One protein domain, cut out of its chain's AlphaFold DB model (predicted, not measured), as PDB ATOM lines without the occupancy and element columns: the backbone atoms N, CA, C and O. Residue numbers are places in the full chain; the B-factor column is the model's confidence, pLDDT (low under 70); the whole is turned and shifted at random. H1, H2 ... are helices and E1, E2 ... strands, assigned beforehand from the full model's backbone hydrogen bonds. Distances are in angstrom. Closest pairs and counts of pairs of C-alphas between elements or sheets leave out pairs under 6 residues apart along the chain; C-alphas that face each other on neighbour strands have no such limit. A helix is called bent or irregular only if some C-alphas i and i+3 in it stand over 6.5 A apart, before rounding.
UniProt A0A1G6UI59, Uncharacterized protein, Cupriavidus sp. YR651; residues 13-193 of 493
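What this domain is: This is residues 13 to 193 of the 493 residues of an uncharacterized protein of Cupriavidus sp. YR651 (UniProt A0A1G6UI59). Four helices, H1, H3, H4 and H5, form an up-and-down bundle, each running against the one before it in the chain, and a small sheet of four short strands with H2 sits at one end. The long helix H6 runs back beside H5 with a gap between them and reaches E4 of the sheet, and H7 and E4 follow it. The 181 printed residues hold seven named helices and four named strands, in the order H1 E1 H2 H3 H4 E2 E3 H5 H6 H7 E4, and the class is mixed, helices and strands. The branched sheet is antiparallel, with E1, E2 and E4 each paired to E3. The whole is compact, with a radius of gyration of the C-alphas of 17.4 A and spans of 50 by 39 by 22 A.

How they stand to each other: H1, residues 13 to 33, touches H5, residues 123 to 142, at a shallow tilt of 15 degrees, opposite ways; their closest C-alphas, Ser 31 and Gly 124, are 4.0 A apart. H2, residues 48 to 62, touches residues 31 to 33 of H1 about perpendicular at 84 degrees, the closest C-alphas being Leu 32 and Gly 48, 3.9 A. The hub is H3, residues 65 to 81, touching four helices; it forms a helical hairpin with H4, residues 87 to 97, at 26 degrees, with C-alphas 69 and 93 closest at 4.4 A. E3, residues 115 to 122, bends by 62 degrees at residue 119. E1, residues 35 to 39, lies on one side of E3, with N 38 and O 120 2.9 A apart, and E4, residues 189 to 192, on the other side, with N 121 and O 191 2.9 A apart. E2, residues 105 to 107, makes a hairpin with E3, with N 116 and O 106 2.7 A apart. H2 is on the sheet at a height of 7.4 A. H6, residues 148 to 175, is close to but not clearly touching H5, at 4 degrees, with C-alphas 137 and 151 closest at 7.8 A; H6 only grazes the sheet, as do H5 and H7, residues 178 to 183. Each O i to N i+4 pair is within hydrogen-bond range in H4, H5, H6 and H7, but 16 of 17 in H1, 7 of 11 in H2 and 9 of 13 in H3.

Where its parts are: H1 begins at C-alpha 13, (74.431, 71.848, 9.552), and is 30.7 A long. H2 is irregular, C-alphas 57 and 60 being 8.0 A apart. H3 is 26.2 A, H5 28.3 A, and H6 40.7 A, ending at C-alpha 175, (114.825, 88.209, 24.866). E3 is 18.9 A, and E4 ends at C-alpha 192, (104.749, 93.611, 21.139).

The domain as a whole: The C-alphas farthest apart, Gly 111 and Lys 148, are 53.8 A apart. The printed part has no cut and no long link. The mean pLDDT of the printed part is 93.2, with residues 110 to 113 under 70.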
ATOM      1  N   ALA A  13      73.857  70.528   9.816       85.00
ATOM      2  CA  ALA A  13      74.431  71.848   9.552       85.00
ATOM      3  C   ALA A  13      73.919  72.902  10.549       85.00
ATOM      4  O   ALA A  13      74.691  73.721  11.051       85.00
ATOM      5  N   ILE A  14      72.636  72.828  10.917       87.31
ATOM      6  CA  ILE A  14      72.007  73.716  11.905       87.31
ATOM      7  C   ILE A  14      72.614  73.504  13.295       87.31
ATOM      8  O   ILE A  14      72.931  74.475  13.991       87.31
ATOM      9  N   ARG A  15      72.836  72.244  13.687       89.69
ATOM     10  CA  ARG A  15      73.470  71.904  14.971       89.69
ATOM     11  C   ARG A  15      74.922  72.374  15.040       89.69
ATOM     12  O   ARG A  15      75.312  72.961  16.048       89.69
ATOM     13  N   ILE A  16      75.703  72.157  13.982       91.44
ATOM     14  CA  ILE A  16      77.106  72.596  13.910       91.44
ATOM     15  C   ILE A  16      77.186  74.126  13.938       91.44
ATOM     16  O   ILE A  16      77.889  74.677  14.780       91.44
ATOM     17  N   SER A  17      76.410  74.811  13.094       93.44
ATOM     18  CA  SER A  17      76.324  76.277  13.059       93.44
ATOM     19  C   SER A  17      76.005  76.860  14.441       93.44
ATOM     20  O   SER A  17      76.693  77.766  14.903       93.44
ATOM     21  N   ARG A  18      75.026  76.290  15.162       93.88
ATOM     22  CA  ARG A  18      74.670  76.741  16.516       93.88
ATOM     23  C   ARG A  18      75.801  76.534  17.528       93.88
ATOM     24  O   ARG A  18      76.039  77.417  18.343       93.88
ATOM     25  N   ARG A  19      76.505  75.397  17.486       95.06
ATOM     26  CA  ARG A  19      77.654  75.137  18.376       95.06
ATOM     27  C   ARG A  19      78.802  76.114  18.123       95.06
ATOM     28  O   ARG A  19      79.359  76.639  19.079       95.06
ATOM     29  N   LEU A  20      79.107  76.390  16.855       95.81
ATOM     30  CA  LEU A  20      80.123  77.371  16.471       95.81
ATOM     31  C   LEU A  20      79.732  78.786  16.920       95.81
ATOM     32  O   LEU A  20      80.567  79.499  17.458       95.81
ATOM     33  N   ALA A  21      78.457  79.164  16.779       97.38
ATOM     34  CA  ALA A  21      77.945  80.448  17.253       97.38
ATOM     35  C   ALA A  21      78.056  80.603  18.783       97.38
ATOM     36  O   ALA A  21      78.468  81.653  19.267       97.38
ATOM     37  N   ILE A  22      77.754  79.546  19.551       97.88
ATOM     38  CA  ILE A  22      77.941  79.538  21.014       97.88
ATOM     39  C   ILE A  22      79.422  79.690  21.365       97.88
ATOM     40  O   ILE A  22      79.770  80.530  22.188       97.88
ATOM     41  N   ALA A  23      80.300  78.915  20.727       97.69
ATOM     42  CA  ALA A  23      81.737  79.015  20.956       97.69
ATOM     43  C   ALA A  23      82.280  80.409  20.592       97.69
ATOM     44  O   ALA A  23      83.096  80.952  21.332       97.69
ATOM     45  N   ALA A  24      81.779  81.021  19.514       98.19
ATOM     46  CA  ALA A  24      82.128  82.386  19.130       98.19
ATOM     47  C   ALA A  24      81.699  83.388  20.206       98.19
ATOM     48  O   ALA A  24      82.492  84.236  20.597       98.19
ATOM     49  N   PHE A  25      80.483  83.260  20.740       98.50
ATOM     50  CA  PHE A  25      79.996  84.126  21.814       98.50
ATOM     51  C   PHE A  25      80.795  83.966  23.115       98.50
ATOM     52  O   PHE A  25      81.147  84.961  23.741       98.50
ATOM     53  N   LEU A  26      81.137  82.732  23.502       98.56
ATOM     54  CA  LEU A  26      81.970  82.474  24.681       98.56
ATOM     55  C   LEU A  26      83.378  83.051  24.513       98.56
ATOM     56  O   LEU A  26      83.901  83.674  25.435       98.56
ATOM     57  N   LEU A  27      83.976  82.884  23.333       98.19
ATOM     58  CA  LEU A  27      85.300  83.419  23.033       98.19
ATOM     59  C   LEU A  27      85.295  84.953  22.962       98.19
ATOM     60  O   LEU A  27      86.224  85.592  23.450       98.19
ATOM     61  N   TRP A  28      84.225  85.544  22.426       98.62
ATOM     62  CA  TRP A  28      83.985  86.983  22.488       98.62
ATOM     63  C   TRP A  28      83.865  87.462  23.941       98.62
ATOM     64  O   TRP A  28      84.540  88.412  24.323       98.62
ATOM     65  N   GLY A  29      83.104  86.768  24.791       98.44
ATOM     66  CA  GLY A  29      83.009  87.092  26.219       98.44
ATOM     67  C   GLY A  29      84.363  87.012  26.935       98.44
ATOM     68  O   GLY A  29      84.727  87.927  27.670       98.44
ATOM     69  N   LEU A  30      85.152  85.968  26.656       98.25
ATOM     70  CA  LEU A  30      86.518  85.828  27.170       98.25
ATOM     71  C   LEU A  30      87.422  86.979  26.706       98.25
ATOM     72  O   LEU A  30      88.222  87.481  27.493       98.25
ATOM     73  N   SER A  31      87.267  87.441  25.461       98.44
ATOM     74  CA  SER A  31      88.050  88.561  24.924       98.44
ATOM     75  C   SER A  31      87.873  89.857  25.720       98.44
ATOM     76  O   SER A  31      88.820  90.630  25.843       98.44
ATOM     77  N   LEU A  32      86.695  90.068  26.321       98.00
ATOM     78  CA  LEU A  32      86.406  91.250  27.136       98.00
ATOM     79  C   LEU A  32      87.152  91.244  28.474       98.00
ATOM     80  O   LEU A  32      87.516  92.309  28.975       98.00
ATOM     81  N   ALA A  33      87.389  90.056  29.037       97.62
ATOM     82  CA  ALA A  33      88.099  89.867  30.301       97.62
ATOM     83  C   ALA A  33      89.629  89.855  30.144       97.62
ATOM     84  O   ALA A  33      90.353  89.903  31.137       97.62
ATOM     85  N   LEU A  34      90.129  89.790  28.909       97.38
ATOM     86  CA  LEU A  34      91.554  89.760  28.603       97.38
ATOM     87  C   LEU A  34      92.051  91.133  28.113       97.38
ATOM     88  O   LEU A  34      91.273  91.928  27.574       97.38
ATOM     89  N   PRO A  35      93.356  91.429  28.254       96.62
ATOM     90  CA  PRO A  35      93.951  92.625  27.668       96.62
ATOM     91  C   PRO A  35      93.797  92.652  26.143       96.62
ATOM     92  O   PRO A  35      94.126  91.680  25.466       96.62
ATOM     93  N   GLY A  36      93.301  93.763  25.602       95.69
ATOM     94  CA  GLY A  36      93.153  93.997  24.166       95.69
ATOM     95  C   GLY A  36      94.430  94.555  23.545       95.69
ATOM     96  O   GLY A  36      94.968  93.989  22.596       95.69
ATOM     97  N   PHE A  37      94.963  95.641  24.098       94.88
ATOM     98  CA  PHE A  37      96.204  96.245  23.613       94.88
ATOM     99  C   PHE A  37      96.921  97.034  24.709       94.88
ATOM    100  O   PHE A  37      96.369  97.312  25.775       94.88
ATOM    101  N   MET A  38      98.160  97.408  24.420       92.50
ATOM    102  CA  MET A  38      98.991  98.266  25.251       92.50
ATOM    103  C   MET A  38      99.443  99.480  24.452       92.50
ATOM    104  O   MET A  38      99.722  99.358  23.258       92.50
ATOM    105  N   VAL A  39      99.521 100.639  25.102       90.38
ATOM    106  CA  VAL A  39      99.956 101.894  24.476       90.38
ATOM    107  C   VAL A  39     101.248 102.412  25.088       90.38
ATOM    108  O   VAL A  39     101.591 102.082  26.224       90.38
ATOM    109  N   GLU A  40     101.958 103.243  24.333       84.25
ATOM    110  CA  GLU A  40     103.159 103.932  24.795       84.25
ATOM    111  C   GLU A  40     102.869 104.736  26.080       84.25
ATOM    112  O   GLU A  40     101.796 105.321  26.230       84.25
ATOM    113  N   THR A  41     103.816 104.767  27.025       78.75
ATOM    114  CA  THR A  41     103.765 105.505  28.312       78.75
ATOM    115  C   THR A  41     102.719 105.060  29.354       78.75
ATOM    116  O   THR A  41     102.646 105.632  30.447       78.75
ATOM    117  N   ARG A  42     101.933 104.004  29.094       83.12
ATOM    118  CA  ARG A  42     101.051 103.380  30.102       83.12
ATOM    119  C   ARG A  42     101.515 101.968  30.429       83.12
ATOM    120  O   ARG A  42     101.533 101.112  29.557       83.12
ATOM    121  N   ALA A  43     101.807 101.697  31.701       80.69
ATOM    122  CA  ALA A  43     102.221 100.362  32.147       80.69
ATOM    123  C   ALA A  43     101.050  99.381  32.336       80.69
ATOM    124  O   ALA A  43     101.256  98.220  32.677       80.69
ATOM    125  N   ARG A  44      99.811  99.835  32.110       87.44
ATOM    126  CA  ARG A  44      98.604  99.012  32.178       87.44
ATOM    127  C   ARG A  44      98.033  98.820  30.778       87.44
ATOM    128  O   ARG A  44      97.764  99.801  30.087       87.44
ATOM    129  N   ALA A  45      97.810  97.567  30.398       91.44
ATOM    130  CA  ALA A  45      97.086  97.237  29.180       91.44
ATOM    131  C   ALA A  45      95.587  97.549  29.318       91.44
ATOM    132  O   ALA A  45      95.001  97.387  30.394       91.44
ATOM    133  N   SER A  46      94.964  97.968  28.218       93.56
ATOM    134  CA  SER A  46      93.522  98.207  28.148       93.56
ATOM    135  C   SER A  46      92.793  96.887  27.934       93.56
ATOM    136  O   SER A  46      93.123  96.126  27.023       93.56
ATOM    137  N   PHE A  47      91.808  96.598  28.781       96.00
ATOM    138  CA  PHE A  47      91.031  95.356  28.718       96.00
ATOM    139  C   PHE A  47      89.945  95.434  27.644       96.00
ATOM    140  O   PHE A  47      89.430  96.515  27.370       96.00
ATOM    141  N   GLY A  48      89.553  94.300  27.057       96.12
ATOM    142  CA  GLY A  48      88.550  94.282  25.986       96.12
ATOM    143  C   GLY A  48      87.224  94.957  26.369       96.12
ATOM    144  O   GLY A  48      86.650  95.673  25.554       96.12
ATOM    145  N   ALA A  49      86.773  94.817  27.622       96.75
ATOM    146  CA  ALA A  49      85.590  95.517  28.129       96.75
ATOM    147  C   ALA A  49      85.755  97.049  28.130       96.75
ATOM    148  O   ALA A  49      84.858  97.764  27.692       96.75
ATOM    149  N   GLU A  50      86.910  97.552  28.575       94.50
ATOM    150  CA  GLU A  50      87.236  98.984  28.562       94.50
ATOM    151  C   GLU A  50      87.280  99.514  27.123       94.50
ATOM    152  O   GLU A  50      86.688 100.549  26.817       94.50
ATOM    153  N   VAL A  51      87.908  98.756  26.218       94.56
ATOM    154  CA  VAL A  51      87.976  99.076  24.787       94.56
ATOM    155  C   VAL A  51      86.587  99.109  24.154       94.56
ATOM    156  O   VAL A  51      86.322  99.986  23.340       94.56
ATOM    157  N   LEU A  52      85.681  98.201  24.524       95.75
ATOM    158  CA  LEU A  52      84.311  98.207  24.013       95.75
ATOM    159  C   LEU A  52      83.530  99.429  24.516       95.75
ATOM    160  O   LEU A  52      82.908 100.127  23.715       95.75
ATOM    161  N   VAL A  53      83.582  99.703  25.823       95.44
ATOM    162  CA  VAL A  53      82.838 100.804  26.458       95.44
ATOM    163  C   VAL A  53      83.306 102.166  25.951       95.44
ATOM    164  O   VAL A  53      82.469 103.013  25.654       95.44
ATOM    165  N   LEU A  54      84.618 102.375  25.819       91.88
ATOM    166  CA  LEU A  54      85.176 103.640  25.329       91.88
ATOM    167  C   LEU A  54      85.201 103.717  23.797       91.88
ATOM    168  O   LEU A  54      85.010 104.784  23.218       91.88
ATOM    169  N   GLY A  55      85.419 102.593  23.120       93.31
ATOM    170  CA  GLY A  55      85.537 102.546  21.666       93.31
ATOM    171  C   GLY A  55      84.201 102.698  20.945       93.31
ATOM    172  O   GLY A  55      84.165 103.323  19.892       93.31
ATOM    173  N   LEU A  56      83.083 102.207  21.484       95.12
ATOM    174  CA  LEU A  56      81.777 102.437  20.850       95.12
ATOM    175  C   LEU A  56      81.454 103.941  20.674       95.12
ATOM    176  O   LEU A  56      81.159 104.342  19.547       95.12
ATOM    177  N   PRO A  57      81.550 104.803  21.702       94.00
ATOM    178  CA  PRO A  57      81.309 106.237  21.530       94.00
ATOM    179  C   PRO A  57      82.434 106.977  20.785       94.00
ATOM    180  O   PRO A  57      82.140 107.888  20.009       94.00
ATOM    181  N   PHE A  58      83.706 106.596  20.976       91.12
ATOM    182  CA  PHE A  58      84.853 107.424  20.558       91.12
ATOM    183  C   PHE A  58      85.822 106.764  19.566       91.12
ATOM    184  O   PHE A  58      86.796 107.386  19.150       91.12
ATOM    185  N   GLY A  59      85.589 105.517  19.157       90.88
ATOM    186  CA  GLY A  59      86.521 104.741  18.334       90.88
ATOM    187  C   GLY A  59      86.833 105.404  16.995       90.88
ATOM    188  O   GLY A  59      87.987 105.420  16.575       90.88
ATOM    189  N   TRP A  60      85.837 106.024  16.358       91.88
ATOM    190  CA  TRP A  60      86.006 106.758  15.101       91.88
ATOM    191  C   TRP A  60      87.067 107.871  15.178       91.88
ATOM    192  O   TRP A  60      87.769 108.099  14.193       91.88
ATOM    193  N   TYR A  61      87.241 108.510  16.341       90.06
ATOM    194  CA  TYR A  61      88.167 109.632  16.532       90.06
ATOM    195  C   TYR A  61      89.644 109.225  16.385       90.06
ATOM    196  O   TYR A  61      90.486 110.031  16.006       90.06
ATOM    197  N   VAL A  62      89.960 107.953  16.639       90.38
ATOM    198  CA  VAL A  62      91.327 107.395  16.611       90.38
ATOM    199  C   VAL A  62      91.508 106.312  15.540       90.38
ATOM    200  O   VAL A  62      92.414 105.478  15.622       90.38
ATOM    201  N   GLY A  63      90.611 106.277  14.546       92.06
ATOM    202  CA  GLY A  63      90.609 105.247  13.500       92.06
ATOM    203  C   GLY A  63      90.223 103.846  13.998       92.06
ATOM    204  O   GLY A  63      90.414 102.860  13.294       92.06
ATOM    205  N   GLY A  64      89.661 103.735  15.202       94.19
ATOM    206  CA  GLY A  64      89.245 102.496  15.862       94.19
ATOM    207  C   GLY A  64      87.912 101.930  15.371       94.19
ATOM    208  O   GLY A  64      87.117 101.454  16.179       94.19
ATOM    209  N   TRP A  65      87.651 101.954  14.062       96.44
ATOM    210  CA  TRP A  65      86.386 101.498  13.467       96.44
ATOM    211  C   TRP A  65      86.083 100.013  13.726       96.44
ATOM    212  O   TRP A  65      84.923  99.601  13.753       96.44
ATOM    213  N   ALA A  66      87.117  99.217  13.994       97.31
ATOM    214  CA  ALA A  66      87.018  97.798  14.316       97.31
ATOM    215  C   ALA A  66      86.095  97.497  15.506       97.31
ATOM    216  O   ALA A  66      85.419  96.468  15.512       97.31
ATOM    217  N   VAL A  67      85.983  98.408  16.480       96.94
ATOM    218  CA  VAL A  67      85.087  98.229  17.635       96.94
ATOM    219  C   VAL A  67      83.613  98.152  17.225       96.94
ATOM    220  O   VAL A  67      82.828  97.450  17.867       96.94
ATOM    221  N   TYR A  68      83.228  98.785  16.114       98.12
ATOM    222  CA  TYR A  68      81.854  98.743  15.623       98.12
ATOM    223  C   TYR A  68      81.468  97.375  15.078       98.12
ATOM    224  O   TYR A  68      80.275  97.103  14.996       98.12
ATOM    225  N   ALA A  69      82.427  96.485  14.780       98.25
ATOM    226  CA  ALA A  69      82.145  95.113  14.356       98.25
ATOM    227  C   ALA A  69      81.371  94.309  15.420       98.25
ATOM    228  O   ALA A  69      80.694  93.340  15.080       98.25
ATOM    229  N   ASN A  70      81.394  94.737  16.689       98.38
ATOM    230  CA  ASN A  70      80.637  94.106  17.771       98.38
ATOM    231  C   ASN A  70      79.107  94.233  17.595       98.38
ATOM    232  O   ASN A  70      78.371  93.325  17.973       98.38
ATOM    233  N   LEU A  71      78.609  95.308  16.967       98.00
ATOM    234  CA  LEU A  71      77.175  95.487  16.695       98.00
ATOM    235  C   LEU A  71      76.637  94.479  15.655       98.00
ATOM    236  O   LEU A  71      75.697  93.737  15.966       98.00
ATOM    237  N   PRO A  72      77.216  94.370  14.440       98.38
ATOM    238  CA  PRO A  72      76.810  93.354  13.485       98.38
ATOM    239  C   PRO A  72      77.184  91.933  13.933       98.38
ATOM    240  O   PRO A  72      76.481  91.005  13.537       98.38
ATOM    241  N   PHE A  73      78.204  91.740  14.785       98.50
ATOM    242  CA  PHE A  73      78.464  90.454  15.447       98.50
ATOM    243  C   PHE A  73      77.243  90.002  16.260       98.50
ATOM    244  O   PHE A  73      76.737  88.899  16.049       98.50
ATOM    245  N   MET A  74      76.699  90.871  17.121       98.38
ATOM    246  CA  MET A  74      75.504  90.551  17.914       98.38
ATOM    247  C   MET A  74      74.274  90.320  17.035       98.38
ATOM    248  O   MET A  74      73.548  89.345  17.230       98.38
ATOM    249  N   ALA A  75      74.069  91.151  16.010       98.06
ATOM    250  CA  ALA A  75      72.975  90.955  15.060       98.06
ATOM    251  C   ALA A  75      73.088  89.614  14.308       98.06
ATOM    252  O   ALA A  75      72.089  88.915  14.124       98.06
ATOM    253  N   ALA A  76      74.298  89.226  13.892       97.94
ATOM    254  CA  ALA A  76      74.549  87.946  13.238       97.94
ATOM    255  C   ALA A  76      74.292  86.764  14.181       97.94
ATOM    256  O   ALA A  76      73.673  85.779  13.772       97.94
ATOM    257  N   LEU A  77      74.716  86.878  15.440       97.88
ATOM    258  CA  LEU A  77      74.499  85.871  16.474       97.88
ATOM    259  C   LEU A  77      73.001  85.620  16.713       97.88
ATOM    260  O   LEU A  77      72.550  84.474  16.668       97.88
ATOM    261  N   VAL A  78      72.218  86.690  16.888       97.81
ATOM    262  CA  VAL A  78      70.759  86.615  17.069       97.81
ATOM    263  C   VAL A  78      70.095  85.945  15.867       97.81
ATOM    264  O   VAL A  78      69.295  85.026  16.047       97.81
ATOM    265  N   LYS A  79      70.458  86.337  14.640       96.31
ATOM    266  CA  LYS A  79      69.930  85.719  13.412       96.31
ATOM    267  C   LYS A  79      70.244  84.225  13.331       96.31
ATOM    268  O   LYS A  79      69.354  83.432  13.035       96.31
ATOM    269  N   LEU A  80      71.469  83.810  13.667       95.62
ATOM    270  CA  LEU A  80      71.843  82.391  13.678       95.62
ATOM    271  C   LEU A  80      71.050  81.574  14.704       95.62
ATOM    272  O   LEU A  80      70.718  80.417  14.424       95.62
ATOM    273  N   PHE A  81      70.720  82.153  15.863       95.06
ATOM    274  CA  PHE A  81      69.877  81.492  16.863       95.06
ATOM    275  C   PHE A  81      68.409  81.386  16.441       95.06
ATOM    276  O   PHE A  81      67.783  80.371  16.739       95.06
ATOM    277  N   HIS A  82      67.898  82.355  15.680       93.62
ATOM    278  CA  HIS A  82      66.569  82.284  15.058       93.62
ATOM    279  C   HIS A  82      66.526  81.388  13.807       93.62
ATOM    280  O   HIS A  82      65.459  81.137  13.257       93.62
ATOM    281  N   GLY A  83      67.674  80.856  13.371       89.94
ATOM    282  CA  GLY A  83      67.772  79.992  12.195       89.94
ATOM    283  C   GLY A  83      67.849  80.743  10.862       89.94
ATOM    284  O   GLY A  83      67.765  80.113   9.811       89.94
ATOM    285  N   GLU A  84      68.051  82.058  10.896       91.81
ATOM    286  CA  GLU A  84      68.193  82.916   9.722       91.81
ATOM    287  C   GLU A  84      69.639  82.958   9.195       91.81
ATOM    288  O   GLU A  84      70.597  82.583   9.878       91.81
ATOM    289  N   GLN A  85      69.817  83.452   7.962       92.88
ATOM    290  CA  GLN A  85      71.135  83.660   7.352       92.88
ATOM    291  C   GLN A  85      71.621  85.112   7.548       92.88
ATOM    292  O   GLN A  85      71.069  86.033   6.942       92.88
ATOM    293  N   PRO A  86      72.699  85.362   8.315       94.94
ATOM    294  CA  PRO A  86      73.149  86.718   8.646       94.94
ATOM    295  C   PRO A  86      74.114  87.337   7.611       94.94
ATOM    296  O   PRO A  86      75.090  87.969   8.003       94.94
ATOM    297  N   ARG A  87      73.888  87.176   6.297       93.81
ATOM    298  CA  ARG A  87      74.886  87.534   5.254       93.81
ATOM    299  C   ARG A  87      75.415  88.970   5.374       93.81
ATOM    300  O   ARG A  87      76.621  89.169   5.469       93.81
ATOM    301  N   MET A  88      74.514  89.953   5.439       95.75
ATOM    302  CA  MET A  88      74.886  91.373   5.540       95.75
ATOM    303  C   MET A  88      75.567  91.711   6.868       95.75
ATOM    304  O   MET A  88      76.533  92.465   6.888       95.75
ATOM    305  N   SER A  89      75.094  91.127   7.972       97.25
ATOM    306  CA  SER A  89      75.697  91.327   9.291       97.25
ATOM    307  C   SER A  89      77.123  90.769   9.324       97.25
ATOM    308  O   SER A  89      78.036  91.444   9.777       97.25
ATOM    309  N   VAL A  90      77.357  89.584   8.758       97.50
ATOM    310  CA  VAL A  90      78.705  89.004   8.674       97.50
ATOM    311  C   VAL A  90      79.618  89.826   7.765       97.50
ATOM    312  O   VAL A  90      80.753  90.090   8.146       97.50
ATOM    313  N   ALA A  91      79.132  90.284   6.608       97.75
ATOM    314  CA  ALA A  91      79.917  91.136   5.713       97.75
ATOM    315  C   ALA A  91      80.329  92.456   6.391       97.75
ATOM    316  O   ALA A  91      81.506  92.808   6.375       97.75
ATOM    317  N   ALA A  92      79.389  93.143   7.050       98.19
ATOM    318  CA  ALA A  92      79.669  94.371   7.794       98.19
ATOM    319  C   ALA A  92      80.635  94.132   8.967       98.19
ATOM    320  O   ALA A  92      81.563  94.910   9.171       98.19
ATOM    321  N   MET A  93      80.452  93.034   9.709       98.44
ATOM    322  CA  MET A  93      81.344  92.625  10.797       98.44
ATOM    323  C   MET A  93      82.780  92.428  10.302       98.44
ATOM    324  O   MET A  93      83.704  92.969  10.901       98.44
ATOM    325  N   LEU A  94      82.974  91.687   9.207       98.25
ATOM    326  CA  LEU A  94      84.301  91.432   8.642       98.25
ATOM    327  C   LEU A  94      84.938  92.706   8.077       98.25
ATOM    328  O   LEU A  94      86.118  92.943   8.323       98.25
ATOM    329  N   ALA A  95      84.165  93.538   7.373       98.25
ATOM    330  CA  ALA A  95      84.650  94.805   6.829       98.25
ATOM    331  C   ALA A  95      85.126  95.754   7.938       98.25
ATOM    332  O   ALA A  95      86.215  96.313   7.840       98.25
ATOM    333  N   LEU A  96      84.355  95.883   9.023       98.12
ATOM    334  CA  LEU A  96      84.750  96.685  10.180       98.12
ATOM    335  C   LEU A  96      85.955  96.066  10.894       98.12
ATOM    336  O   LEU A  96      86.910  96.777  11.183       98.12
ATOM    337  N   ALA A  97      85.981  94.752  11.121       98.00
ATOM    338  CA  ALA A  97      87.115  94.095  11.772       98.00
ATOM    339  C   ALA A  97      88.429  94.248  10.985       98.00
ATOM    340  O   ALA A  97      89.486  94.440  11.585       98.00
ATOM    341  N   ALA A  98      88.364  94.242   9.650       97.56
ATOM    342  CA  ALA A  98      89.517  94.450   8.777       97.56
ATOM    343  C   ALA A  98      90.156  95.844   8.922       97.56
ATOM    344  O   ALA A  98      91.304  96.027   8.526       97.56
ATOM    345  N   THR A  99      89.459  96.813   9.526       97.00
ATOM    346  CA  THR A  99      90.009  98.148   9.813       97.00
ATOM    347  C   THR A  99      90.894  98.199  11.059       97.00
ATOM    348  O   THR A  99      91.469  99.248  11.332       97.00
ATOM    349  N   LEU A 100      91.052  97.096  11.807       95.81
ATOM    350  CA  LEU A 100      91.889  97.052  13.015       95.81
ATOM    351  C   LEU A 100      93.303  97.649  12.822       95.81
ATOM    352  O   LEU A 100      93.736  98.379  13.711       95.81
ATOM    353  N   PRO A 101      94.013  97.436  11.692       93.62
ATOM    354  CA  PRO A 101      95.331  98.040  11.466       93.62
ATOM    355  C   PRO A 101      95.338  99.574  11.375       93.62
ATOM    356  O   PRO A 101      96.398 100.175  11.505       93.62
ATOM    357  N   LEU A 102      94.184 100.212  11.144       93.19
ATOM    358  CA  LEU A 102      94.052 101.675  11.092       93.19
ATOM    359  C   LEU A 102      93.959 102.308  12.489       93.19
ATOM    360  O   LEU A 102      94.026 103.532  12.621       93.19
ATOM    361  N   PHE A 103      93.798 101.491  13.534       93.12
ATOM    362  CA  PHE A 103      93.712 101.973  14.902       93.12
ATOM    363  C   PHE A 103      95.048 102.571  15.351       93.12
ATOM    364  O   PHE A 103      96.054 101.873  15.481       93.12
ATOM    365  N   SER A 104      95.041 103.879  15.607       84.00
ATOM    366  CA  SER A 104      96.260 104.636  15.904       84.00
ATOM    367  C   SER A 104      96.636 104.620  17.389       84.00
ATOM    368  O   SER A 104      97.808 104.808  17.714       84.00
ATOM    369  N   GLY A 105      95.679 104.358  18.289       90.12
ATOM    370  CA  GLY A 105      95.909 104.277  19.732       90.12
ATOM    371  C   GLY A 105      94.886 105.041  20.575       90.12
ATOM    372  O   GLY A 105      93.719 105.142  20.207       90.12
ATOM    373  N   LEU A 106      95.313 105.555  21.731       87.88
ATOM    374  CA  LEU A 106      94.448 106.270  22.682       87.88
ATOM    375  C   LEU A 106      94.780 107.758  22.739       87.88
ATOM    376  O   LEU A 106      95.948 108.122  22.769       87.88
ATOM    377  N   VAL A 107      93.767 108.612  22.849       84.56
ATOM    378  CA  VAL A 107      93.969 110.048  23.093       84.56
ATOM    379  C   VAL A 107      94.578 110.243  24.486       84.56
ATOM    380  O   VAL A 107      94.075 109.694  25.472       84.56
ATOM    381  N   GLN A 108      95.690 110.977  24.567       77.31
ATOM    382  CA  GLN A 108      96.356 111.276  25.835       77.31
ATOM    383  C   GLN A 108      95.599 112.350  26.626       77.31
ATOM    384  O   GLN A 108      95.371 112.182  27.825       77.31
ATOM    385  N   ASP A 109      95.208 113.420  25.938       74.62
ATOM    386  CA  ASP A 109      94.463 114.562  26.450       74.62
ATOM    387  C   ASP A 109      93.675 115.234  25.316       74.62
ATOM    388  O   ASP A 109      94.153 115.379  24.192       74.62
ATOM    389  N   GLU A 110      92.444 115.639  25.627       63.72
ATOM    390  CA  GLU A 110      91.456 116.141  24.660       63.72
ATOM    391  C   GLU A 110      91.893 117.444  23.963       63.72
ATOM    392  O   GLU A 110      91.371 117.779  22.904       63.72
ATOM    393  N   GLY A 111      92.870 118.164  24.529       61.06
ATOM    394  CA  GLY A 111      93.347 119.453  24.022       61.06
ATOM    395  C   GLY A 111      94.596 119.407  23.138       61.06
ATOM    396  O   GLY A 111      94.819 120.353  22.387       61.06
ATOM    397  N   SER A 112      95.417 118.352  23.201       65.69
ATOM    398  CA  SER A 112      96.701 118.327  22.476       65.69
ATOM    399  C   SER A 112      96.656 117.593  21.136       65.69
ATOM    400  O   SER A 112      97.558 117.750  20.315       65.69
ATOM    401  N   GLY A 113      95.641 116.747  20.923       69.88
ATOM    402  CA  GLY A 113      95.590 115.835  19.778       69.88
ATOM    403  C   GLY A 113      96.660 114.733  19.807       69.88
ATOM    404  O   GLY A 113      96.793 113.991  18.833       69.88
ATOM    405  N   HIS A 114      97.428 114.590  20.895       80.62
ATOM    406  CA  HIS A 114      98.437 113.542  21.013       80.62
ATOM    407  C   HIS A 114      97.794 112.165  21.212       80.62
ATOM    408  O   HIS A 114      97.004 111.934  22.134       80.62
ATOM    409  N   ILE A 115      98.182 111.226  20.348       84.56
ATOM    410  CA  ILE A 115      97.741 109.831  20.378       84.56
ATOM    411  C   ILE A 115      98.870 108.963  20.942       84.56
ATOM    412  O   ILE A 115      99.966 108.895  20.387       84.56
ATOM    413  N   LEU A 116      98.579 108.253  22.030       86.69
ATOM    414  CA  LEU A 116      99.415 107.195  22.580       86.69
ATOM    415  C   LEU A 116      99.328 105.973  21.672       86.69
ATOM    416  O   LEU A 116      98.312 105.272  21.658       86.69
ATOM    417  N   ARG A 117     100.399 105.725  20.920       89.06
ATOM    418  CA  ARG A 117     100.459 104.655  19.923       89.06
ATOM    419  C   ARG A 117     100.363 103.278  20.565       89.06
ATOM    420  O   ARG A 117     100.883 103.056  21.657       89.06
ATOM    421  N   VAL A 118      99.740 102.338  19.858       92.00
ATOM    422  CA  VAL A 118      99.723 100.925  20.258       92.00
ATOM    423  C   VAL A 118     101.128 100.339  20.131       92.00
ATOM    424  O   VAL A 118     101.719 100.357  19.054       92.00
ATOM    425  N   VAL A 119     101.648  99.792  21.229       91.38
ATOM    426  CA  VAL A 119     102.962  99.128  21.295       91.38
ATOM    427  C   VAL A 119     102.842  97.611  21.423       91.38
ATOM    428  O   VAL A 119     103.820  96.894  21.224       91.38
ATOM    429  N   GLY A 120     101.656  97.081  21.722       93.81
ATOM    430  CA  GLY A 120     101.437  95.639  21.805       93.81
ATOM    431  C   GLY A 120      99.970  95.247  21.731       93.81
ATOM    432  O   GLY A 120      99.088  96.022  22.095       93.81
ATOM    433  N   TRP A 121      99.727  94.023  21.271       96.50
ATOM    434  CA  TRP A 121      98.401  93.429  21.145       96.50
ATOM    435  C   TRP A 121      98.253  92.280  22.127       96.50
ATOM    436  O   TRP A 121      99.125  91.420  22.237       96.50
ATOM    437  N   GLY A 122      97.144  92.274  22.854       97.00
ATOM    438  CA  GLY A 122      96.859  91.300  23.890       97.00
ATOM    439  C   GLY A 122      96.059  90.097  23.426       97.00
ATOM    440  O   GLY A 122      95.492  90.063  22.329       97.00
ATOM    441  N   TRP A 123      96.008  89.093  24.299       97.62
ATOM    442  CA  TRP A 123      95.250  87.865  24.061       97.62
ATOM    443  C   TRP A 123      93.749  88.118  23.899       97.62
ATOM    444  O   TRP A 123      93.076  87.337  23.232       97.62
ATOM    445  N   GLY A 124      93.231  89.228  24.433       97.81
ATOM    446  CA  GLY A 124      91.866  89.687  24.190       97.81
ATOM    447  C   GLY A 124      91.620  89.996  22.717       97.81
ATOM    448  O   GLY A 124      90.677  89.464  22.142       97.81
ATOM    449  N   THR A 125      92.502  90.746  22.051       97.50
ATOM    450  CA  THR A 125      92.355  91.019  20.608       97.50
ATOM    451  C   THR A 125      92.465  89.744  19.776       97.50
ATOM    452  O   THR A 125      91.694  89.557  18.834       97.50
ATOM    453  N   VAL A 126      93.370  88.829  20.143       97.81
ATOM    454  CA  VAL A 126      93.473  87.519  19.480       97.81
ATOM    455  C   VAL A 126      92.166  86.737  19.647       97.81
ATOM    456  O   VAL A 126      91.565  86.339  18.653       97.81
ATOM    457  N   ALA A 127      91.662  86.576  20.873       98.12
ATOM    458  CA  ALA A 127      90.396  85.892  21.138       98.12
ATOM    459  C   ALA A 127      89.223  86.534  20.373       98.12
ATOM    460  O   ALA A 127      88.416  85.832  19.764       98.12
ATOM    461  N   TRP A 128      89.168  87.866  20.332       98.56
ATOM    462  CA  TRP A 128      88.161  88.617  19.589       98.56
ATOM    463  C   TRP A 128      88.203  88.325  18.080       98.56
ATOM    464  O   TRP A 128      87.170  87.975  17.508       98.56
ATOM    465  N   LEU A 129      89.377  88.357  17.438       98.00
ATOM    466  CA  LEU A 129      89.519  88.019  16.012       98.00
ATOM    467  C   LEU A 129      89.075  86.580  15.715       98.00
ATOM    468  O   LEU A 129      88.357  86.332  14.744       98.00
ATOM    469  N   PHE A 130      89.444  85.633  16.579       97.75
ATOM    470  CA  PHE A 130      89.019  84.241  16.441       97.75
ATOM    471  C   PHE A 130      87.507  84.084  16.646       97.75
ATOM    472  O   PHE A 130      86.882  83.286  15.949       97.75
ATOM    473  N   SER A 131      86.891  84.870  17.535       98.56
ATOM    474  CA  SER A 131      85.434  84.879  17.710       98.56
ATOM    475  C   SER A 131      84.706  85.328  16.439       98.56
ATOM    476  O   SER A 131      83.736  84.693  16.020       98.56
ATOM    477  N   ILE A 132      85.220  86.365  15.771       98.19
ATOM    478  CA  ILE A 132      84.680  86.898  14.513       98.19
ATOM    479  C   ILE A 132      84.802  85.859  13.399       98.19
ATOM    480  O   ILE A 132      83.823  85.586  12.698       98.19
ATOM    481  N   ALA A 133      85.978  85.239  13.269       97.19
ATOM    482  CA  ALA A 133      86.210  84.172  12.304       97.19
ATOM    483  C   ALA A 133      85.254  82.992  12.543       97.19
ATOM    484  O   ALA A 133      84.615  82.508  11.609       97.19
ATOM    485  N   LEU A 134      85.081  82.571  13.798       97.06
ATOM    486  CA  LEU A 134      84.218  81.448  14.155       97.06
ATOM    487  C   LEU A 134      82.736  81.731  13.867       97.06
ATOM    488  O   LEU A 134      82.027  80.846  13.381       97.06
ATOM    489  N   LEU A 135      82.271  82.965  14.094       98.06
ATOM    490  CA  LEU A 135      80.905  83.371  13.755       98.06
ATOM    491  C   LEU A 135      80.690  83.449  12.234       98.06
ATOM    492  O   LEU A 135      79.647  83.017  11.736       98.06
ATOM    493  N   ALA A 136      81.683  83.929  11.479       97.50
ATOM    494  CA  ALA A 136      81.644  83.917  10.016       97.50
ATOM    495  C   ALA A 136      81.581  82.480   9.468       97.50
ATOM    496  O   ALA A 136      80.771  82.186   8.584       97.50
ATOM    497  N   VAL A 137      82.349  81.555  10.053       96.62
ATOM    498  CA  VAL A 137      82.280  80.121   9.732       96.62
ATOM    499  C   VAL A 137      80.908  79.541  10.081       96.62
ATOM    500  O   VAL A 137      80.317  78.837   9.262       96.62
ATOM    501  N   ALA A 138      80.346  79.872  11.248       96.38
ATOM    502  CA  ALA A 138      79.007  79.433  11.647       96.38
ATOM    503  C   ALA A 138      77.926  79.860  10.638       96.38
ATOM    504  O   ALA A 138      77.011  79.081  10.342       96.38
ATOM    505  N   ALA A 139      78.044  81.073  10.091       96.56
ATOM    506  CA  ALA A 139      77.169  81.583   9.041       96.56
ATOM    507  C   ALA A 139      77.410  80.909   7.682       96.56
ATOM    508  O   ALA A 139      76.445  80.573   6.995       96.56
ATOM    509  N   GLY A 140      78.666  80.650   7.313       95.44
ATOM    510  CA  GLY A 140      79.012  79.917   6.093       95.44
ATOM    511  C   GLY A 140      78.477  78.481   6.094       95.44
ATOM    512  O   GLY A 140      77.892  78.044   5.104       95.44
ATOM    513  N   VAL A 141      78.580  77.774   7.227       94.31
ATOM    514  CA  VAL A 141      77.975  76.442   7.417       94.31
ATOM    515  C   VAL A 141      76.454  76.515   7.297       94.31
ATOM    516  O   VAL A 141      75.858  75.690   6.611       94.31
ATOM    517  N   ARG A 142      75.816  77.524   7.911       93.00
ATOM    518  CA  ARG A 142      74.359  77.729   7.820       93.00
ATOM    519  C   ARG A 142      73.883  77.944   6.384       93.00
ATOM    520  O   ARG A 142      72.791  77.512   6.033       93.00
ATOM    521  N   ALA A 143      74.681  78.641   5.581       92.56
ATOM    522  CA  ALA A 143      74.378  78.923   4.186       92.56
ATOM    523  C   ALA A 143      74.707  77.753   3.238       92.56
ATOM    524  O   ALA A 143      74.463  77.880   2.043       92.56
ATOM    525  N   GLY A 144      75.282  76.650   3.738       90.62
ATOM    526  CA  GLY A 144      75.777  75.552   2.902       90.62
ATOM    527  C   GLY A 144      76.990  75.931   2.042       90.62
ATOM    528  O   GLY A 144      77.314  75.223   1.097       90.62
ATOM    529  N   ALA A 145      77.658  77.046   2.354       91.12
ATOM    530  CA  ALA A 145      78.755  77.599   1.559       91.12
ATOM    531  C   ALA A 145      80.128  76.991   1.896       91.12
ATOM    532  O   ALA A 145      81.094  77.215   1.171       91.12
ATOM    533  N   LEU A 146      80.241  76.252   3.006       92.00
ATOM    534  CA  LEU A 146      81.502  75.684   3.484       92.00
ATOM    535  C   LEU A 146      81.480  74.157   3.437       92.00
ATOM    536  O   LEU A 146      80.615  73.515   4.029       92.00
ATOM    537  N   SER A 147      82.485  73.580   2.776       91.06
ATOM    538  CA  SER A 147      82.717  72.134   2.778       91.06
ATOM    539  C   SER A 147      83.406  71.675   4.071       91.06
ATOM    540  O   SER A 147      84.067  72.460   4.757       91.06
ATOM    541  N   LYS A 148      83.333  70.372   4.384       88.88
ATOM    542  CA  LYS A 148      84.076  69.775   5.511       88.88
ATOM    543  C   LYS A 148      85.588  70.001   5.388       88.88
ATOM    544  O   LYS A 148      86.238  70.288   6.389       88.88
ATOM    545  N   ALA A 149      86.135  69.903   4.176       90.25
ATOM    546  CA  ALA A 149      87.553  70.144   3.918       90.25
ATOM    547  C   ALA A 149      87.937  71.602   4.215       90.25
ATOM    548  O   ALA A 149      88.939  71.847   4.880       90.25
ATOM    549  N   THR A 150      87.096  72.561   3.813       91.19
ATOM    550  CA  THR A 150      87.296  73.988   4.114       91.19
ATOM    551  C   THR A 150      87.285  74.249   5.617       91.19
ATOM    552  O   THR A 150      88.130  74.984   6.111       91.19
ATOM    553  N   LEU A 151      86.373  73.616   6.364       90.75
ATOM    554  CA  LEU A 151      86.349  73.728   7.825       90.75
ATOM    555  C   LEU A 151      87.645  73.208   8.454       90.75
ATOM    556  O   LEU A 151      88.238  73.903   9.273       90.75
ATOM    557  N   ILE A 152      88.105  72.020   8.049       91.75
ATOM    558  CA  ILE A 152      89.363  71.436   8.540       91.75
ATOM    559  C   ILE A 152      90.543  72.361   8.226       91.75
ATOM    560  O   ILE A 152      91.353  72.627   9.110       91.75
ATOM    561  N   ALA A 153      90.612  72.896   7.005       92.19
ATOM    562  CA  ALA A 153      91.658  73.831   6.607       92.19
ATOM    563  C   ALA A 153      91.633  75.113   7.455       92.19
ATOM    564  O   ALA A 153      92.675  75.538   7.942       92.19
ATOM    565  N   LEU A 154      90.453  75.696   7.699       92.62
ATOM    566  CA  LEU A 154      90.309  76.893   8.533       92.62
ATOM    567  C   LEU A 154      90.744  76.643   9.979       92.62
ATOM    568  O   LEU A 154      91.439  77.481  10.551       92.62
ATOM    569  N   PHE A 155      90.388  75.492  10.557       92.19
ATOM    570  CA  PHE A 155      90.884  75.097  11.876       92.19
ATOM    571  C   PHE A 155      92.403  74.899  11.872       92.19
ATOM    572  O   PHE A 155      93.071  75.432  12.751       92.19
ATOM    573  N   GLY A 156      92.958  74.220  10.864       94.44
ATOM    574  CA  GLY A 156      94.403  74.035  10.717       94.44
ATOM    575  C   GLY A 156      95.162  75.361  10.639       94.44
ATOM    576  O   GLY A 156      96.100  75.576  11.402       94.44
ATOM    577  N   VAL A 157      94.713  76.289   9.788       95.38
ATOM    578  CA  VAL A 157      95.306  77.633   9.659       95.38
ATOM    579  C   VAL A 157      95.193  78.403  10.975       95.38
ATOM    580  O   VAL A 157      96.177  78.974  11.435       95.38
ATOM    581  N   SER A 158      94.027  78.369  11.618       93.94
ATOM    582  CA  SER A 158      93.790  79.014  12.916       93.94
ATOM    583  C   SER A 158      94.748  78.491  13.996       93.94
ATOM    584  O   SER A 158      95.337  79.277  14.739       93.94
ATOM    585  N   SER A 159      94.963  77.175  14.054       95.06
ATOM    586  CA  SER A 159      95.927  76.549  14.964       95.06
ATOM    587  C   SER A 159      97.368  76.958  14.656       95.06
ATOM    588  O   SER A 159      98.103  77.298  15.581       95.06
ATOM    589  N   VAL A 160      97.768  76.985  13.380       97.50
ATOM    590  CA  VAL A 160      99.110  77.435  12.968       97.50
ATOM    591  C   VAL A 160      99.346  78.892  13.374       97.50
ATOM    592  O   VAL A 160     100.403  79.203  13.917       97.50
ATOM    593  N   VAL A 161      98.356  79.770  13.189       96.69
ATOM    594  CA  VAL A 161      98.439  81.181  13.604       96.69
ATOM    595  C   VAL A 161      98.601  81.309  15.122       96.69
ATOM    596  O   VAL A 161      99.466  82.058  15.571       96.69
ATOM    597  N   LEU A 162      97.835  80.560  15.927       96.19
ATOM    598  CA  LEU A 162      97.993  80.580  17.390       96.19
ATOM    599  C   LEU A 162      99.375  80.095  17.829       96.19
ATOM    600  O   LEU A 162      99.980  80.703  18.714       96.19
ATOM    601  N   VAL A 163      99.888  79.028  17.210       97.50
ATOM    602  CA  VAL A 163     101.239  78.524  17.492       97.50
ATOM    603  C   VAL A 163     102.281  79.572  17.116       97.50
ATOM    604  O   VAL A 163     103.153  79.859  17.929       97.50
ATOM    605  N   ALA A 164     102.166  80.201  15.944       97.81
ATOM    606  CA  ALA A 164     103.085  81.250  15.509       97.81
ATOM    607  C   ALA A 164     103.100  82.441  16.483       97.81
ATOM    608  O   ALA A 164     104.172  82.843  16.929       97.81
ATOM    609  N   ILE A 165     101.930  82.952  16.887       96.81
ATOM    610  CA  ILE A 165     101.828  84.039  17.877       96.81
ATOM    611  C   ILE A 165     102.443  83.613  19.216       96.81
ATOM    612  O   ILE A 165     103.186  84.379  19.821       96.81
ATOM    613  N   SER A 166     102.194  82.381  19.661       95.81
ATOM    614  CA  SER A 166     102.746  81.858  20.919       95.81
ATOM    615  C   SER A 166     104.270  81.696  20.874       95.81
ATOM    616  O   SER A 166     104.952  81.947  21.870       95.81
ATOM    617  N   LEU A 167     104.825  81.297  19.726       97.31
ATOM    618  CA  LEU A 167     106.271  81.222  19.512       97.31
ATOM    619  C   LEU A 167     106.901  82.616  19.519       97.31
ATOM    620  O   LEU A 167     107.906  82.811  20.201       97.31
ATOM    621  N   VAL A 168     106.278  83.590  18.845       96.56
ATOM    622  CA  VAL A 168     106.707  84.997  18.878       96.56
ATOM    623  C   VAL A 168     106.665  85.533  20.308       96.56
ATOM    624  O   VAL A 168     107.665  86.073  20.771       96.56
ATOM    625  N   HIS A 169     105.569  85.313  21.040       95.62
ATOM    626  CA  HIS A 169     105.446  85.688  22.450       95.62
ATOM    627  C   HIS A 169     106.607  85.134  23.279       95.62
ATOM    628  O   HIS A 169     107.284  85.867  23.994       95.62
ATOM    629  N   ARG A 170     106.865  83.826  23.160       95.88
ATOM    630  CA  ARG A 170     107.919  83.142  23.912       95.88
ATOM    631  C   ARG A 170     109.304  83.680  23.564       95.88
ATOM    632  O   ARG A 170     110.116  83.882  24.465       95.88
ATOM    633  N   GLN A 171     109.567  83.918  22.282       95.62
ATOM    634  CA  GLN A 171     110.822  84.502  21.821       95.62
ATOM    635  C   GLN A 171     111.009  85.908  22.403       95.62
ATOM    636  O   GLN A 171     112.034  86.169  23.034       95.62
ATOM    637  N   GLN A 172     110.001  86.775  22.273       94.81
ATOM    638  CA  GLN A 172     110.017  88.134  22.815       94.81
ATOM    639  C   GLN A 172     110.203  88.130  24.337       94.81
ATOM    640  O   GLN A 172     111.060  88.843  24.851       94.81
ATOM    641  N   TRP A 173     109.481  87.271  25.057       93.62
ATOM    642  CA  TRP A 173     109.620  87.117  26.505       93.62
ATOM    643  C   TRP A 173     111.039  86.701  26.909       93.62
ATOM    644  O   TRP A 173     111.605  87.247  27.859       93.62
ATOM    645  N   SER A 174     111.631  85.740  26.192       92.31
ATOM    646  CA  SER A 174     112.982  85.254  26.491       92.31
ATOM    647  C   SER A 174     114.063  86.307  26.246       92.31
ATOM    648  O   SER A 174     115.001  86.389  27.035       92.31
ATOM    649  N   ALA A 175     113.898  87.135  25.211       91.69
ATOM    650  CA  ALA A 175     114.825  88.209  24.866       91.69
ATOM    651  C   ALA A 175     114.658  89.457  25.747       91.69
ATOM    652  O   ALA A 175     115.601  90.228  25.900       91.69
ATOM    653  N   ALA A 176     113.470  89.655  26.324       92.31
ATOM    654  CA  ALA A 176     113.159  90.825  27.126       92.31
ATOM    655  C   ALA A 176     113.824  90.791  28.508       92.31
ATOM    656  O   ALA A 176     113.810  89.764  29.201       92.31
ATOM    657  N   ASN A 177     114.346  91.939  28.946       92.50
ATOM    658  CA  ASN A 177     114.797  92.127  30.323       92.50
ATOM    659  C   ASN A 177     113.599  92.214  31.294       92.50
ATOM    660  O   ASN A 177     112.432  92.267  30.897       92.50
ATOM    661  N   LEU A 178     113.879  92.219  32.601       91.56
ATOM    662  CA  LEU A 178     112.841  92.252  33.638       91.56
ATOM    663  C   LEU A 178     111.897  93.462  33.494       91.56
ATOM    664  O   LEU A 178     110.692  93.333  33.710       91.56
ATOM    665  N   GLN A 179     112.435  94.614  33.089       91.19
ATOM    666  CA  GLN A 179     111.665  95.836  32.894       91.19
ATOM    667  C   GLN A 179     110.694  95.719  31.715       91.19
ATOM    668  O   GLN A 179     109.510  96.028  31.828       91.19
ATOM    669  N   GLU A 180     111.195  95.236  30.584       91.19
ATOM    670  CA  GLU A 180     110.448  95.070  29.338       91.19
ATOM    671  C   GLU A 180     109.343  94.022  29.468       91.19
ATOM    672  O   GLU A 180     108.250  94.211  28.940       91.19
ATOM    673  N   ARG A 181     109.581  92.941  30.222       91.44
ATOM    674  CA  ARG A 181     108.533  91.953  30.531       91.44
ATOM    675  C   ARG A 181     107.373  92.581  31.296       91.44
ATOM    676  O   ARG A 181     106.222  92.272  31.009       91.44
ATOM    677  N   ALA A 182     107.663  93.481  32.234       88.62
ATOM    678  CA  ALA A 182     106.632  94.204  32.971       88.62
ATOM    679  C   ALA A 182     105.928  95.271  32.110       88.62
ATOM    680  O   ALA A 182     104.729  95.483  32.271       88.62
ATOM    681  N   LEU A 183     106.660  95.925  31.199       87.19
ATOM    682  CA  LEU A 183     106.165  97.055  30.405       87.19
ATOM    683  C   LEU A 183     105.527  96.697  29.067       87.19
ATOM    684  O   LEU A 183     104.733  97.488  28.588       87.19
ATOM    685  N   PHE A 184     105.900  95.601  28.415       88.81
ATOM    686  CA  PHE A 184     105.524  95.370  27.013       88.81
ATOM    687  C   PHE A 184     105.036  93.955  26.734       88.81
ATOM    688  O   PHE A 184     104.276  93.753  25.791       88.81
ATOM    689  N   ILE A 185     105.458  92.968  27.528       90.25
ATOM    690  CA  ILE A 185     105.185  91.550  27.256       90.25
ATOM    691  C   ILE A 185     104.677  90.871  28.528       90.25
ATOM    692  O   ILE A 185     105.062  89.755  28.828       90.25
ATOM    693  N   HIS A 186     103.817  91.514  29.321       85.69
ATOM    694  CA  HIS A 186     103.232  90.836  30.483       85.69
ATOM    695  C   HIS A 186     102.372  89.633  30.019       85.69
ATOM    696  O   HIS A 186     101.938  89.625  28.863       85.69
ATOM    697  N   PRO A 187     101.991  88.668  30.880       88.94
ATOM    698  CA  PRO A 187     101.277  87.451  30.458       88.94
ATOM    699  C   PRO A 187      99.997  87.669  29.629       88.94
ATOM    700  O   PRO A 187      99.623  86.826  28.821       88.94
ATOM    701  N   GLY A 188      99.323  88.809  29.796       92.25
ATOM    702  CA  GLY A 188      98.155  89.191  28.999       92.25
ATOM    703  C   GLY A 188      98.434  89.783  27.603       92.25
ATOM    704  O   GLY A 188      97.484  89.968  26.843       92.25
ATOM    705  N   ILE A 189      99.691  90.092  27.252       95.94
ATOM    706  CA  ILE A 189     100.084  90.589  25.925       95.94
ATOM    707  C   ILE A 189     100.482  89.399  25.053       95.94
ATOM    708  O   ILE A 189     101.330  88.605  25.444       95.94
ATOM    709  N   ALA A 190      99.888  89.284  23.866       96.69
ATOM    710  CA  ALA A 190     100.220  88.234  22.914       96.69
ATOM    711  C   ALA A 190     101.549  88.545  22.216       96.69
ATOM    712  O   ALA A 190     102.436  87.703  22.187       96.69
ATOM    713  N   PHE A 191     101.727  89.765  21.708       95.62
ATOM    714  CA  PHE A 191     102.988  90.201  21.106       95.62
ATOM    715  C   PHE A 191     103.145  91.722  21.174       95.62
ATOM    716  O   PHE A 191     102.160  92.466  21.228       95.62
ATOM    717  N   THR A 192     104.392  92.187  21.150       94.38
ATOM    718  CA  THR A 192     104.749  93.611  21.139       94.38
ATOM    719  C   THR A 192     105.531  93.985  19.884       94.38
ATOM    720  O   THR A 192     106.163  93.141  19.253       94.38
ATOM    721  N   TRP A 193     105.481  95.263  19.525       90.69
ATOM    722  CA  TRP A 193     106.304  95.884  18.485       90.69
ATOM    723  C   TRP A 193     107.305  96.868  19.099       90.69
ATOM    724  O   TRP A 193     108.015  97.553  18.370       90.69
TER     725      TRP A 193